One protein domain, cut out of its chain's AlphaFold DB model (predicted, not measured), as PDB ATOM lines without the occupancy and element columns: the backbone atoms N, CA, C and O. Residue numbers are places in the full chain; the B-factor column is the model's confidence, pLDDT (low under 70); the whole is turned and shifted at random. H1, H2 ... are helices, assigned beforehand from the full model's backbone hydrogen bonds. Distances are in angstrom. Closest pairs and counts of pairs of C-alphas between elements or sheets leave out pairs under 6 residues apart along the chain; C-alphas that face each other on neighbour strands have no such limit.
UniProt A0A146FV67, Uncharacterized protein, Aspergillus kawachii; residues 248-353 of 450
ATOM      1  N   GLU A 248     190.502 150.307 202.622       89.56
ATOM      2  CA  GLU A 248     191.878 149.797 202.644       89.56
ATOM      3  C   GLU A 248     192.041 148.583 203.573       89.56
ATOM      4  O   GLU A 248     192.791 147.659 203.253       89.56
ATOM      5  N   LEU A 249     191.290 148.507 204.680       86.88
ATOM      6  CA  LEU A 249     191.295 147.318 205.545       86.88
ATOM      7  C   LEU A 249     190.725 146.080 204.841       86.88
ATOM      8  O   LEU A 249     191.256 144.982 205.021       86.88
ATOM      9  N   VAL A 250     189.690 146.240 204.005       86.25
ATOM     10  CA  VAL A 250     189.169 145.145 203.165       86.25
ATOM     11  C   VAL A 250     190.240 144.694 202.171       86.25
ATOM     12  O   VAL A 250     190.534 143.501 202.086       86.25
ATOM     13  N   SER A 251     190.894 145.634 201.483       88.12
ATOM     14  CA  SER A 251     192.009 145.336 200.571       88.12
ATOM     15  C   SER A 251     193.154 144.597 201.278       88.12
ATOM     16  O   SER A 251     193.710 143.639 200.735       88.12
ATOM     17  N   CYS A 252     193.494 144.998 202.507       87.25
ATOM     18  CA  CYS A 252     194.512 144.342 203.327       87.25
ATOM     19  C   CYS A 252     194.131 142.890 203.657       87.25
ATOM     20  O   CYS A 252     194.953 141.991 203.471       87.25
ATOM     21  N   ALA A 253     192.878 142.638 204.052       87.06
ATOM     22  CA  ALA A 253     192.369 141.290 204.309       87.06
ATOM     23  C   ALA A 253     192.447 140.393 203.059       87.06
ATOM     24  O   ALA A 253     192.907 139.254 203.138       87.06
ATOM     25  N   LEU A 254     192.081 140.912 201.882       89.12
ATOM     26  CA  LEU A 254     192.203 140.168 200.620       89.12
ATOM     27  C   LEU A 254     193.665 139.795 200.316       89.12
ATOM     28  O   LEU A 254     193.962 138.647 199.983       89.12
ATOM     29  N   ASN A 255     194.594 140.740 200.476       89.88
ATOM     30  CA  ASN A 255     196.022 140.492 200.260       89.88
ATOM     31  C   ASN A 255     196.614 139.509 201.281       89.88
ATOM     32  O   ASN A 255     197.458 138.681 200.920       89.88
ATOM     33  N   LEU A 256     196.172 139.577 202.540       89.12
ATOM     34  CA  LEU A 256     196.558 138.632 203.584       89.12
ATOM     35  C   LEU A 256     196.116 137.210 203.223       89.12
ATOM     36  O   LEU A 256     196.940 136.300 203.302       89.12
ATOM     37  N   MET A 257     194.880 137.023 202.744       90.69
ATOM     38  CA  MET A 257     194.391 135.711 202.305       90.69
ATOM     39  C   MET A 257     195.261 135.117 201.195       90.69
ATOM     40  O   MET A 257     195.706 133.974 201.294       90.69
ATOM     41  N   LEU A 258     195.536 135.895 200.144       88.81
ATOM     42  CA  LEU A 258     196.357 135.442 199.016       88.81
ATOM     43  C   LEU A 258     197.783 135.093 199.460       88.81
ATOM     44  O   LEU A 258     198.367 134.107 199.006       88.81
ATOM     45  N   SER A 259     198.340 135.876 200.385       88.06
ATOM     46  CA  SER A 259     199.675 135.633 200.937       88.06
ATOM     47  C   SER A 259     199.709 134.372 201.805       88.06
ATOM     48  O   SER A 259     200.635 133.571 201.680       88.06
ATOM     49  N   ALA A 260     198.685 134.161 202.640       87.12
ATOM     50  CA  ALA A 260     198.533 132.966 203.465       87.12
ATOM     51  C   ALA A 260     198.359 131.706 202.603       87.12
ATOM     52  O   ALA A 260     199.014 130.694 202.858       87.12
ATOM     53  N   GLN A 261     197.570 131.787 201.527       87.19
ATOM     54  CA  GLN A 261     197.417 130.697 200.565       87.19
ATOM     55  C   GLN A 261     198.752 130.354 199.892       87.19
ATOM     56  O   GLN A 261     199.141 129.185 199.834       87.19
ATOM     57  N   LYS A 262     199.485 131.363 199.405       87.25
ATOM     58  CA  LYS A 262     200.796 131.159 198.779       87.25
ATOM     59  C   LYS A 262     201.779 130.515 199.755       87.25
ATOM     60  O   LYS A 262     202.452 129.555 199.388       87.25
ATOM     61  N   LEU A 263     201.824 130.986 201.001       84.25
ATOM     62  CA  LEU A 263     202.643 130.382 202.050       84.25
ATOM     63  C   LEU A 263     202.276 128.907 202.260       84.25
ATOM     64  O   LEU A 263     203.156 128.051 202.243       84.25
ATOM     65  N   LEU A 264     200.986 128.596 202.392       81.88
ATOM     66  CA  LEU A 264     200.514 127.229 202.590       81.88
ATOM     67  C   LEU A 264     200.859 126.312 201.405       81.88
ATOM     68  O   LEU A 264     201.266 125.171 201.622       81.88
ATOM     69  N   SER A 265     200.787 126.816 200.168       83.44
ATOM     70  CA  SER A 265     201.161 126.058 198.963       83.44
ATOM     71  C   SER A 265     202.626 125.599 198.964       83.44
ATOM     72  O   SER A 265     202.940 124.551 198.410       83.44
ATOM     73  N   HIS A 266     203.516 126.342 199.633       82.69
ATOM     74  CA  HIS A 266     204.920 125.963 199.804       82.69
ATOM     75  C   HIS A 266     205.152 125.004 200.982       82.69
ATOM     76  O   HIS A 266     206.173 124.322 201.022       82.69
ATOM     77  N   LEU A 267     204.233 124.967 201.951       75.31
ATOM     78  CA  LEU A 267     204.331 124.125 203.146       75.31
ATOM     79  C   LEU A 267     203.686 122.746 202.952       75.31
ATOM     80  O   LEU A 267     204.059 121.787 203.632       75.31
ATOM     81  N   LEU A 268     202.728 122.622 202.036       71.69
ATOM     82  CA  LEU A 268     202.075 121.354 201.727       71.69
ATOM     83  C   LEU A 268     202.890 120.506 200.731       71.69
ATOM     84  O   LEU A 268     203.546 121.052 199.846       71.69
ATOM     85  N   PRO A 269     202.851 119.161 200.844       64.25
ATOM     86  CA  PRO A 269     202.095 118.374 201.827       64.25
ATOM     87  C   PRO A 269     202.870 118.078 203.127       64.25
ATOM     88  O   PRO A 269     202.286 117.578 204.084       64.25
ATOM     89  N   ALA A 270     204.175 118.369 203.181       60.94
ATOM     90  CA  ALA A 270     205.064 117.912 204.254       60.94
ATOM     91  C   ALA A 270     204.772 118.542 205.633       60.94
ATOM     92  O   ALA A 270     204.958 117.884 206.653       60.94
ATOM     93  N   ASN A 271     204.271 119.781 205.667       60.34
ATOM     94  CA  ASN A 271     204.063 120.567 206.886       60.34
ATOM     95  C   ASN A 271     202.599 121.011 207.066       60.34
ATOM     96  O   ASN A 271     202.342 122.099 207.576       60.34
ATOM     97  N   GLY A 272     201.618 120.167 206.718       54.69
ATOM     98  CA  GLY A 272     200.183 120.445 206.951       54.69
ATOM     99  C   GLY A 272     199.791 120.659 208.426       54.69
ATOM    100  O   GLY A 272     198.710 121.159 208.718       54.69
ATOM    101  N   LYS A 273     200.695 120.339 209.362       56.44
ATOM    102  CA  LYS A 273     200.590 120.653 210.798       56.44
ATOM    103  C   LYS A 273     201.008 122.090 211.145       56.44
ATOM    104  O   LYS A 273     200.974 122.474 212.307       56.44
ATOM    105  N   PHE A 274     201.446 122.893 210.173       62.31
ATOM    106  CA  PHE A 274     201.798 124.290 210.402       62.31
ATOM    107  C   PHE A 274     200.523 125.133 210.482       62.31
ATOM    108  O   PHE A 274     200.052 125.691 209.493       62.31
ATOM    109  N   HIS A 275     199.954 125.192 211.685       68.19
ATOM    110  CA  HIS A 275     198.643 125.780 211.954       68.19
ATOM    111  C   HIS A 275     198.526 127.280 211.630       68.19
ATOM    112  O   HIS A 275     197.420 127.779 211.454       68.19
ATOM    113  N   PHE A 276     199.647 127.995 211.501       72.00
ATOM    114  CA  PHE A 276     199.661 129.441 211.277       72.00
ATOM    115  C   PHE A 276     198.934 129.864 209.992       72.00
ATOM    116  O   PHE A 276     198.093 130.754 210.034       72.00
ATOM    117  N   ALA A 277     199.212 129.219 208.852       75.81
ATOM    118  CA  ALA A 277     198.579 129.605 207.591       75.81
ATOM    119  C   ALA A 277     197.076 129.245 207.545       75.81
ATOM    120  O   ALA A 277     196.289 130.124 207.202       75.81
ATOM    121  N   PRO A 278     196.633 128.035 207.954       80.56
ATOM    122  CA  PRO A 278     195.209 127.724 208.070       80.56
ATOM    123  C   PRO A 278     194.442 128.655 209.021       80.56
ATOM    124  O   PRO A 278     193.341 129.075 208.674       80.56
ATOM    125  N   PHE A 279     195.013 129.022 210.177       84.62
ATOM    126  CA  PHE A 279     194.358 129.958 211.099       84.62
ATOM    127  C   PHE A 279     194.257 131.365 210.520       84.62
ATOM    128  O   PHE A 279     193.172 131.930 210.525       84.62
ATOM    129  N   LEU A 280     195.324 131.889 209.908       85.94
ATOM    130  CA  LEU A 280     195.252 133.182 209.224       85.94
ATOM    131  C   LEU A 280     194.161 133.207 208.148       85.94
ATOM    132  O   LEU A 280     193.455 134.206 208.014       85.94
ATOM    133  N   MET A 281     194.003 132.120 207.389       87.62
ATOM    134  CA  MET A 281     192.941 132.011 206.386       87.62
ATOM    135  C   MET A 281     191.552 131.961 207.030       87.62
ATOM    136  O   MET A 281     190.647 132.648 206.566       87.62
ATOM    137  N   PHE A 282     191.382 131.194 208.107       90.94
ATOM    138  CA  PHE A 282     190.125 131.146 208.850       90.94
ATOM    139  C   PHE A 282     189.752 132.519 209.432       90.94
ATOM    140  O   PHE A 282     188.666 133.011 209.139       90.94
ATOM    141  N   ASP A 283     190.658 133.165 210.169       89.12
ATOM    142  CA  ASP A 283     190.421 134.455 210.830       89.12
ATOM    143  C   ASP A 283     190.071 135.539 209.808       89.12
ATOM    144  O   ASP A 283     189.109 136.294 209.971       89.12
ATOM    145  N   THR A 284     190.813 135.571 208.697       91.25
ATOM    146  CA  THR A 284     190.563 136.514 207.601       91.25
ATOM    147  C   THR A 284     189.202 136.254 206.953       91.25
ATOM    148  O   THR A 284     188.446 137.193 206.707       91.25
ATOM    149  N   ALA A 285     188.848 134.991 206.694       93.31
ATOM    150  CA  ALA A 285     187.553 134.648 206.112       93.31
ATOM    151  C   ALA A 285     186.393 134.944 207.073       93.31
ATOM    152  O   ALA A 285     185.369 135.460 206.632       93.31
ATOM    153  N   ALA A 286     186.553 134.680 208.371       91.44
ATOM    154  CA  ALA A 286     185.561 134.984 209.400       91.44
ATOM    155  C   ALA A 286     185.330 136.498 209.530       91.44
ATOM    156  O   ALA A 286     184.183 136.948 209.571       91.44
ATOM    157  N   TYR A 287     186.402 137.298 209.496       89.50
ATOM    158  CA  TYR A 287     186.310 138.758 209.445       89.50
ATOM    159  C   TYR A 287     185.521 139.240 208.218       89.50
ATOM    160  O   TYR A 287     184.587 140.036 208.338       89.50
ATOM    161  N   LEU A 288     185.832 138.707 207.034       91.81
ATOM    162  CA  LEU A 288     185.121 139.030 205.795       91.81
ATOM    163  C   LEU A 288     183.654 138.561 205.810       91.81
ATOM    164  O   LEU A 288     182.775 139.256 205.299       91.81
ATOM    165  N   CYS A 289     183.367 137.422 206.439       92.00
ATOM    166  CA  CYS A 289     182.008 136.939 206.666       92.00
ATOM    167  C   CYS A 289     181.209 137.891 207.561       92.00
ATOM    168  O   CYS A 289     180.054 138.185 207.256       92.00
ATOM    169  N   SER A 290     181.819 138.410 208.629       89.31
ATOM    170  CA  SER A 290     181.200 139.429 209.484       89.31
ATOM    171  C   SER A 290     180.875 140.694 208.681       89.31
ATOM    172  O   SER A 290     179.739 141.172 208.710       89.31
ATOM    173  N   ALA A 291     181.816 141.170 207.856       87.69
ATOM    174  CA  ALA A 291     181.584 142.310 206.969       87.69
ATOM    175  C   ALA A 291     180.394 142.080 206.014       87.69
ATOM    176  O   ALA A 291     179.555 142.965 205.852       87.69
ATOM    177  N   LEU A 292     180.265 140.879 205.432       90.38
ATOM    178  CA  LEU A 292     179.118 140.515 204.590       90.38
ATOM    179  C   LEU A 292     177.804 140.405 205.372       90.38
ATOM    180  O   LEU A 292     176.762 140.797 204.852       90.38
ATOM    181  N   SER A 293     177.845 139.875 206.596       87.88
ATOM    182  CA  SER A 293     176.674 139.729 207.470       87.88
ATOM    183  C   SER A 293     176.071 141.089 207.840       87.88
ATOM    184  O   SER A 293     174.850 141.262 207.868       87.88
ATOM    185  N   HIS A 294     176.927 142.093 208.046       85.06
ATOM    186  CA  HIS A 294     176.505 143.457 208.355       85.06
ATOM    187  C   HIS A 294     176.191 144.318 207.113       85.06
ATOM    188  O   HIS A 294     175.535 145.355 207.249       85.06
ATOM    189  N   ASP A 295     176.562 143.886 205.901       87.44
ATOM    190  CA  ASP A 295     176.296 144.589 204.636       87.44
ATOM    191  C   ASP A 295     174.848 144.399 204.135       87.44
ATOM    192  O   ASP A 295     174.572 143.777 203.104       87.44
ATOM    193  N   LYS A 296     173.887 144.980 204.865       85.62
ATOM    194  CA  LYS A 296     172.447 144.910 204.536       85.62
ATOM    195  C   LYS A 296     172.096 145.544 203.186       85.62
ATOM    196  O   LYS A 296     171.077 145.191 202.594       85.62
ATOM    197  N   HIS A 297     172.906 146.493 202.716       87.38
ATOM    198  CA  HIS A 297     172.658 147.252 201.488       87.38
ATOM    199  C   HIS A 297     173.428 146.726 200.275       87.38
ATOM    200  O   HIS A 297     173.240 147.256 199.180       87.38
ATOM    201  N   ARG A 298     174.240 145.675 200.445       86.75
ATOM    202  CA  ARG A 298     175.055 145.066 199.384       86.75
ATOM    203  C   ARG A 298     176.005 146.059 198.721       86.75
ATOM    204  O   ARG A 298     176.192 146.036 197.506       86.75
ATOM    205  N   ASN A 299     176.577 146.956 199.514       87.19
ATOM    206  CA  ASN A 299     177.503 147.985 199.056       87.19
ATOM    207  C   ASN A 299     178.916 147.798 199.622       87.19
ATOM    208  O   ASN A 299     179.722 148.730 199.549       87.19
ATOM    209  N   LEU A 300     179.234 146.603 200.141       88.44
ATOM    210  CA  LEU A 300     180.579 146.272 200.590       88.44
ATOM    211  C   LEU A 300     181.595 146.502 199.449       88.44
ATOM    212  O   LEU A 300     181.418 145.998 198.333       88.44
ATOM    213  N   PRO A 301     182.682 147.241 199.707       86.62
ATOM    214  CA  PRO A 301     183.757 147.433 198.747       86.62
ATOM    215  C   PRO A 301     184.335 146.097 198.285       86.62
ATOM    216  O   PRO A 301     184.598 145.213 199.097       86.62
ATOM    217  N   GLN A 302     184.541 145.950 196.973       90.38
ATOM    218  CA  GLN A 302     185.105 144.733 196.376       90.38
ATOM    219  C   GLN A 302     184.340 143.445 196.749       90.38
ATOM    220  O   GLN A 302     184.940 142.372 196.794       90.38
ATOM    221  N   ARG A 303     183.022 143.533 196.988       92.81
ATOM    222  CA  ARG A 303     182.166 142.418 197.433       92.81
ATOM    223  C   ARG A 303     182.383 141.114 196.662       92.81
ATOM    224  O   ARG A 303     182.504 140.064 197.279       92.81
ATOM    225  N   GLU A 304     182.499 141.172 195.337       92.00
ATOM    226  CA  GLU A 304     182.789 139.992 194.506       92.00
ATOM    227  C   GLU A 304     184.120 139.327 194.888       92.00
ATOM    228  O   GLU A 304     184.162 138.125 195.128       92.00
ATOM    229  N   LYS A 305     185.191 140.114 195.050       92.62
ATOM    230  CA  LYS A 305     186.502 139.607 195.488       92.62
ATOM    231  C   LYS A 305     186.452 139.056 196.911       92.62
ATOM    232  O   LYS A 305     187.159 138.103 197.217       92.62
ATOM    233  N   VAL A 306     185.623 139.637 197.780       93.50
ATOM    234  CA  VAL A 306     185.388 139.122 199.136       93.50
ATOM    235  C   VAL A 306     184.742 137.735 199.088       93.50
ATOM    236  O   VAL A 306     185.199 136.828 199.781       93.50
ATOM    237  N   LEU A 307     183.736 137.534 198.234       94.00
ATOM    238  CA  LEU A 307     183.103 136.227 198.032       94.00
ATOM    239  C   LEU A 307     184.092 135.201 197.451       94.00
ATOM    240  O   LEU A 307     184.174 134.079 197.950       94.00
ATOM    241  N   GLU A 308     184.896 135.594 196.458       92.62
ATOM    242  CA  GLU A 308     185.963 134.746 195.903       92.62
ATOM    243  C   GLU A 308     187.011 134.371 196.964       92.62
ATOM    244  O   GLU A 308     187.448 133.224 197.032       92.62
ATOM    245  N   CYS A 309     187.379 135.313 197.833       93.75
ATOM    246  CA  CYS A 309     188.311 135.113 198.940       93.75
ATOM    247  C   CYS A 309     187.778 134.104 199.973       93.75
ATOM    248  O   CYS A 309     188.511 133.222 200.424       93.75
ATOM    249  N   ILE A 310     186.487 134.172 200.310       94.56
ATOM    250  CA  ILE A 310     185.840 133.201 201.206       94.56
ATOM    251  C   ILE A 310     185.776 131.815 200.552       94.56
ATOM    252  O   ILE A 310     186.077 130.818 201.208       94.56
ATOM    253  N   SER A 311     185.448 131.740 199.258       94.31
ATOM    254  CA  SER A 311     185.471 130.483 198.494       94.31
ATOM    255  C   SER A 311     186.859 129.834 198.496       94.31
ATOM    256  O   SER A 311     187.006 128.626 198.711       94.31
ATOM    257  N   LEU A 312     187.900 130.656 198.323       92.50
ATOM    258  CA  LEU A 312     189.296 130.240 198.387       92.50
ATOM    259  C   LEU A 312     189.652 129.665 199.758       92.50
ATOM    260  O   LEU A 312     190.280 128.608 199.836       92.50
ATOM    261  N   ALA A 313     189.235 130.341 200.831       93.44
ATOM    262  CA  ALA A 313     189.452 129.883 202.197       93.44
ATOM    263  C   ALA A 313     188.748 128.553 202.470       93.44
ATOM    264  O   ALA A 313     189.386 127.628 202.966       93.44
ATOM    265  N   LEU A 314     187.476 128.419 202.080       93.31
ATOM    266  CA  LEU A 314     186.715 127.175 202.215       93.31
ATOM    267  C   LEU A 314     187.392 126.014 201.486       93.31
ATOM    268  O   LEU A 314     187.628 124.975 202.094       93.31
ATOM    269  N   SER A 315     187.758 126.202 200.216       90.75
ATOM    270  CA  SER A 315     188.405 125.156 199.411       90.75
ATOM    271  C   SER A 315     189.758 124.749 199.999       90.75
ATOM    272  O   SER A 315     190.075 123.569 200.119       90.75
ATOM    273  N   THR A 316     190.549 125.733 200.432       88.69
ATOM    274  CA  THR A 316     191.877 125.477 200.995       88.69
ATOM    275  C   THR A 316     191.790 124.787 202.359       88.69
ATOM    276  O   THR A 316     192.546 123.856 202.630       88.69
ATOM    277  N   LEU A 317     190.851 125.197 203.218       89.31
ATOM    278  CA  LEU A 317     190.612 124.548 204.506       89.31
ATOM    279  C   LEU A 317     190.027 123.138 204.336       89.31
ATOM    280  O   LEU A 317     190.399 122.260 205.111       89.31
ATOM    281  N   GLU A 318     189.196 122.886 203.314       89.75
ATOM    282  CA  GLU A 318     188.722 121.538 202.942       89.75
ATOM    283  C   GLU A 318     189.904 120.616 202.595       89.75
ATOM    284  O   GLU A 318     189.948 119.459 203.016       89.75
ATOM    285  N   ASP A 319     190.909 121.126 201.880       85.94
ATOM    286  CA  ASP A 319     192.108 120.350 201.554       85.94
ATOM    287  C   ASP A 319     192.998 120.101 202.778       85.94
ATOM    288  O   ASP A 319     193.460 118.974 202.988       85.94
ATOM    289  N   VAL A 320     193.185 121.104 203.642       84.56
ATOM    290  CA  VAL A 320     193.919 120.939 204.910       84.56
ATOM    291  C   VAL A 320     193.199 119.959 205.842       84.56
ATOM    292  O   VAL A 320     193.859 119.148 206.499       84.56
ATOM    293  N   ALA A 321     191.862 119.963 205.860       86.56
ATOM    294  CA  ALA A 321     191.038 119.071 206.674       86.56
ATOM    295  C   ALA A 321     191.333 117.584 206.440       86.56
ATOM    296  O   ALA A 321     191.194 116.780 207.359       86.56
ATOM    297  N   ARG A 322     191.817 117.212 205.246       85.12
ATOM    298  CA  ARG A 322     192.219 115.829 204.929       85.12
ATOM    299  C   ARG A 322     193.437 115.353 205.720       85.12
ATOM    300  O   ARG A 322     193.670 114.152 205.810       85.12
ATOM    301  N   THR A 323     194.239 116.279 206.242       78.88
ATOM    302  CA  THR A 323     195.528 115.982 206.889       78.88
ATOM    303  C   THR A 323     195.635 116.508 208.321       78.88
ATOM    304  O   THR A 323     196.501 116.046 209.065       78.88
ATOM    305  N   ALA A 324     194.756 117.427 208.742       81.31
ATOM    306  CA  ALA A 324     194.772 118.026 210.075       81.31
ATOM    307  C   ALA A 324     193.358 118.204 210.661       81.31
ATOM    308  O   ALA A 324     192.512 118.869 210.059       81.31
ATOM    309  N   LYS A 325     193.140 117.707 211.895       81.50
ATOM    310  CA  LYS A 325     191.882 117.882 212.660       81.50
ATOM    311  C   LYS A 325     191.503 119.362 212.782       81.50
ATOM    312  O   LYS A 325     190.356 119.715 212.548       81.50
ATOM    313  N   THR A 326     192.477 120.235 213.050       80.00
ATOM    314  CA  THR A 326     192.249 121.689 213.137       80.00
ATOM    315  C   THR A 326     191.717 122.275 211.831       80.00
ATOM    316  O   THR A 326     190.838 123.126 211.864       80.00
ATOM    317  N   GLY A 327     192.204 121.800 210.677       82.75
ATOM    318  CA  GLY A 327     191.691 122.220 209.371       82.75
ATOM    319  C   GLY A 327     190.235 121.810 209.169       82.75
ATOM    320  O   GLY A 327     189.436 122.620 208.708       82.75
ATOM    321  N   ALA A 328     189.874 120.591 209.590       85.38
ATOM    322  CA  ALA A 328     188.496 120.105 209.538       85.38
ATOM    323  C   ALA A 328     187.559 120.961 210.395       85.38
ATOM    324  O   ALA A 328     186.475 121.329 209.939       85.38
ATOM    325  N   THR A 329     187.994 121.343 211.596       85.88
ATOM    326  CA  THR A 329     187.209 122.220 212.465       85.88
ATOM    327  C   THR A 329     187.068 123.629 211.886       85.88
ATOM    328  O   THR A 329     185.948 124.125 211.787       85.88
ATOM    329  N   CYS A 330     188.162 124.257 211.435       88.50
ATOM    330  CA  CYS A 330     188.117 125.577 210.792       88.50
ATOM    331  C   CYS A 330     187.199 125.584 209.561       88.50
ATOM    332  O   CYS A 330     186.405 126.509 209.397       88.50
ATOM    333  N   TYR A 331     187.265 124.545 208.722       91.12
ATOM    334  CA  TYR A 331     186.368 124.387 207.578       91.12
ATOM    335  C   TYR A 331     184.902 124.294 208.013       91.12
ATOM    336  O   TYR A 331     184.071 125.039 207.499       91.12
ATOM    337  N   ALA A 332     184.582 123.413 208.965       90.62
ATOM    338  CA  ALA A 332     183.209 123.196 209.416       90.62
ATOM    339  C   ALA A 332     182.592 124.475 210.005       90.62
ATOM    340  O   ALA A 332     181.465 124.841 209.665       90.62
ATOM    341  N   VAL A 333     183.354 125.183 210.842       90.50
ATOM    342  CA  VAL A 333     182.930 126.457 211.432       90.50
ATOM    343  C   VAL A 333     182.732 127.515 210.349       90.50
ATOM    344  O   VAL A 333     181.675 128.143 210.304       90.50
ATOM    345  N   LEU A 334     183.701 127.689 209.443       92.50
ATOM    346  CA  LEU A 334     183.590 128.675 208.370       92.50
ATOM    347  C   LEU A 334     182.397 128.374 207.458       92.50
ATOM    348  O   LEU A 334     181.622 129.274 207.150       92.50
ATOM    349  N   ALA A 335     182.191 127.113 207.075       92.88
ATOM    350  CA  ALA A 335     181.053 126.697 206.261       92.88
ATOM    351  C   ALA A 335     179.713 127.022 206.939       92.88
ATOM    352  O   ALA A 335     178.778 127.474 206.274       92.88
ATOM    353  N   LYS A 336     179.625 126.850 208.264       90.81
ATOM    354  CA  LYS A 336     178.432 127.210 209.036       90.81
ATOM    355  C   LYS A 336     178.223 128.723 209.115       90.81
ATOM    356  O   LYS A 336     177.096 129.171 208.912       90.81
ATOM    357  N   ILE A 337     179.285 129.504 209.336       91.06
ATOM    358  CA  ILE A 337     179.222 130.973 209.288       91.06
ATOM    359  C   ILE A 337     178.679 131.416 207.930       91.06
ATOM    360  O   ILE A 337     177.672 132.114 207.875       91.06
ATOM    361  N   VAL A 338     179.286 130.959 206.833       91.75
ATOM    362  CA  VAL A 338     178.875 131.320 205.468       91.75
ATOM    363  C   VAL A 338     177.422 130.909 205.196       91.75
ATOM    364  O   VAL A 338     176.669 131.682 204.609       91.75
ATOM    365  N   GLY A 339     176.992 129.740 205.684       88.19
ATOM    366  CA  GLY A 339     175.605 129.277 205.589       88.19
ATOM    367  C   GLY A 339     174.582 130.155 206.322       88.19
ATOM    368  O   GLY A 339     173.408 130.134 205.961       88.19
ATOM    369  N   SER A 340     175.012 130.940 207.315       88.12
ATOM    370  CA  SER A 340     174.150 131.868 208.058       88.12
ATOM    371  C   SER A 340     174.014 133.253 207.401       88.12
ATOM    372  O   SER A 340     173.114 134.020 207.745       88.12
ATOM    373  N   ILE A 341     174.877 133.583 206.431       89.56
ATOM    374  CA  ILE A 341     174.888 134.892 205.766       89.56
ATOM    375  C   ILE A 341     173.770 134.963 204.720       89.56
ATOM    376  O   ILE A 341     173.561 134.049 203.923       89.56
ATOM    377  N   SER A 342     173.076 136.104 204.666       87.12
ATOM    378  CA  SER A 342     172.019 136.376 203.681       87.12
ATOM    379  C   SER A 342     172.582 136.700 202.284       87.12
ATOM    380  O   SER A 342     172.575 137.851 201.837       87.12
ATOM    381  N   LEU A 343     173.071 135.677 201.580       87.94
ATOM    382  CA  LEU A 343     173.596 135.772 200.212       87.94
ATOM    383  C   LEU A 343     172.495 135.607 199.149       87.94
ATOM    384  O   LEU A 343     171.487 134.933 199.365       87.94
ATOM    385  N   SER A 344     172.670 136.236 197.981       88.56
ATOM    386  CA  SER A 344     171.846 135.943 196.799       88.56
ATOM    387  C   SER A 344     172.093 134.509 196.306       88.56
ATOM    388  O   SER A 344     173.096 133.889 196.656       88.56
ATOM    389  N   ALA A 345     171.199 133.976 195.466       87.94
ATOM    390  CA  ALA A 345     171.415 132.662 194.860       87.94
ATOM    391  C   ALA A 345     172.727 132.615 194.055       87.94
ATOM    392  O   ALA A 345     173.485 131.666 194.193       87.94
ATOM    393  N   GLU A 346     173.029 133.665 193.288       88.12
ATOM    394  CA  GLU A 346     174.258 133.777 192.492       88.12
ATOM    395  C   GLU A 346     175.512 133.871 193.372       88.12
ATOM    396  O   GLU A 346     176.501 133.194 193.110       88.12
ATOM    397  N   GLU A 347     175.467 134.661 194.449       90.25
ATOM    398  CA  GLU A 347     176.580 134.803 195.400       90.25
ATOM    399  C   GLU A 347     176.844 133.493 196.149       90.25
ATOM    400  O   GLU A 347     177.991 133.118 196.385       90.25
ATOM    401  N   ARG A 348     175.775 132.772 196.495       90.00
ATOM    402  CA  ARG A 348     175.858 131.448 197.100       90.00
ATOM    403  C   ARG A 348     176.456 130.431 196.129       90.00
ATOM    404  O   ARG A 348     177.349 129.685 196.502       90.00
ATOM    405  N   GLU A 349     176.045 130.424 194.870       88.69
ATOM    406  CA  GLU A 349     176.719 129.569 193.891       88.69
ATOM    407  C   GLU A 349     178.197 129.960 193.744       88.69
ATOM    408  O   GLU A 349     179.053 129.082 193.739       88.69
ATOM    409  N   ALA A 350     178.537 131.251 193.722       87.88
ATOM    410  CA  ALA A 350     179.921 131.709 193.601       87.88
ATOM    411  C   ALA A 350     180.819 131.270 194.774       87.88
ATOM    412  O   ALA A 350     181.960 130.875 194.544       87.88
ATOM    413  N   VAL A 351     180.319 131.308 196.015       90.25
ATOM    414  CA  VAL A 351     181.112 130.936 197.201       90.25
ATOM    415  C   VAL A 351     181.340 129.426 197.290       90.25
ATOM    416  O   VAL A 351     182.449 128.992 197.604       90.25
ATOM    417  N   TRP A 352     180.319 128.618 196.994       88.88
ATOM    418  CA  TRP A 352     180.395 127.157 197.118       88.88
ATOM    419  C   TRP A 352     180.818 126.437 195.829       88.88
ATOM    420  O   TRP A 352     181.091 125.234 195.858       88.88
ATOM    421  N   SER A 353     180.912 127.144 194.701       80.69
ATOM    422  CA  SER A 353     181.476 126.591 193.472       80.69
ATOM    423  C   SER A 353     182.945 126.232 193.677       80.69
ATOM    424  O   SER A 353     183.774 127.092 193.962       80.69
TER     425      SER A 353
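Overview. This is residues 248 to 353 of the 450 residues of an uncharacterized protein of Aspergillus kawachii (UniProt A0A146FV67). Four helices make an up-and-down bundle, each running against the one before: H1 and H3 are side by side in one layer, H2 and H4 in another. The short H5 folds back and packs on H3 at the bundle's side. The printed part has 106 residues with five named helices, H1 to H5 in order, and no named strand; the class is all helix. It is compact, with a radius of gyration of the C-alphas of 13.3 A, and elongated, spanning 43 by 26 by 19 A.

Along the chain. Find C-alpha 248 at (191.878, 149.797, 202.644); from there H1, the longest helix, residues 248 to 267, runs 28.5 A. H2 is residues 276 to 294, 27.2 A; H3 is 303 to 321, 26.6 A; H4 is 325 to 340, 23.0 A. H5, residues 345 to 352, runs 10.8 A to C-alpha 352 at (180.395, 127.157, 197.118).

Arrangement. From H1, look to H2: they touch as a hairpin at a shallow tilt of 30 degrees, C-alphas 260 and 277 closest at 5.3 A. H1 touches H3 with residues 254 to 261 alone, C-alphas 254 and 309 closest at 6.6 A. H3 is the hub, touching four helices. Its hairpin with H2 stands at 38 degrees, only just steep, C-alphas 285 and 310 closest at 5.4 A. In its hairpin with H4, C-alphas 321 and 328 are closest at 4.0 A. H2 touches H4 at 9 degrees, a shallow tilt, the same way, C-alphas 282 and 330 closest at 6.2 A. H5 touches H3, C-alphas 351 and 311 closest at 4.6 A; H4 and H5 are near each other. H1 and H4 are apart. In H1, H2, H3, H4 and H5 every O i to N i+4 pair is within hydrogen-bond range.

Size, cuts and confidence. The C-alphas farthest apart, of Ala 270 and His 297, are 43.8 A apart. The printed part has no cut and no long link. Look at residues 269 to 275 for pLDDT under 70.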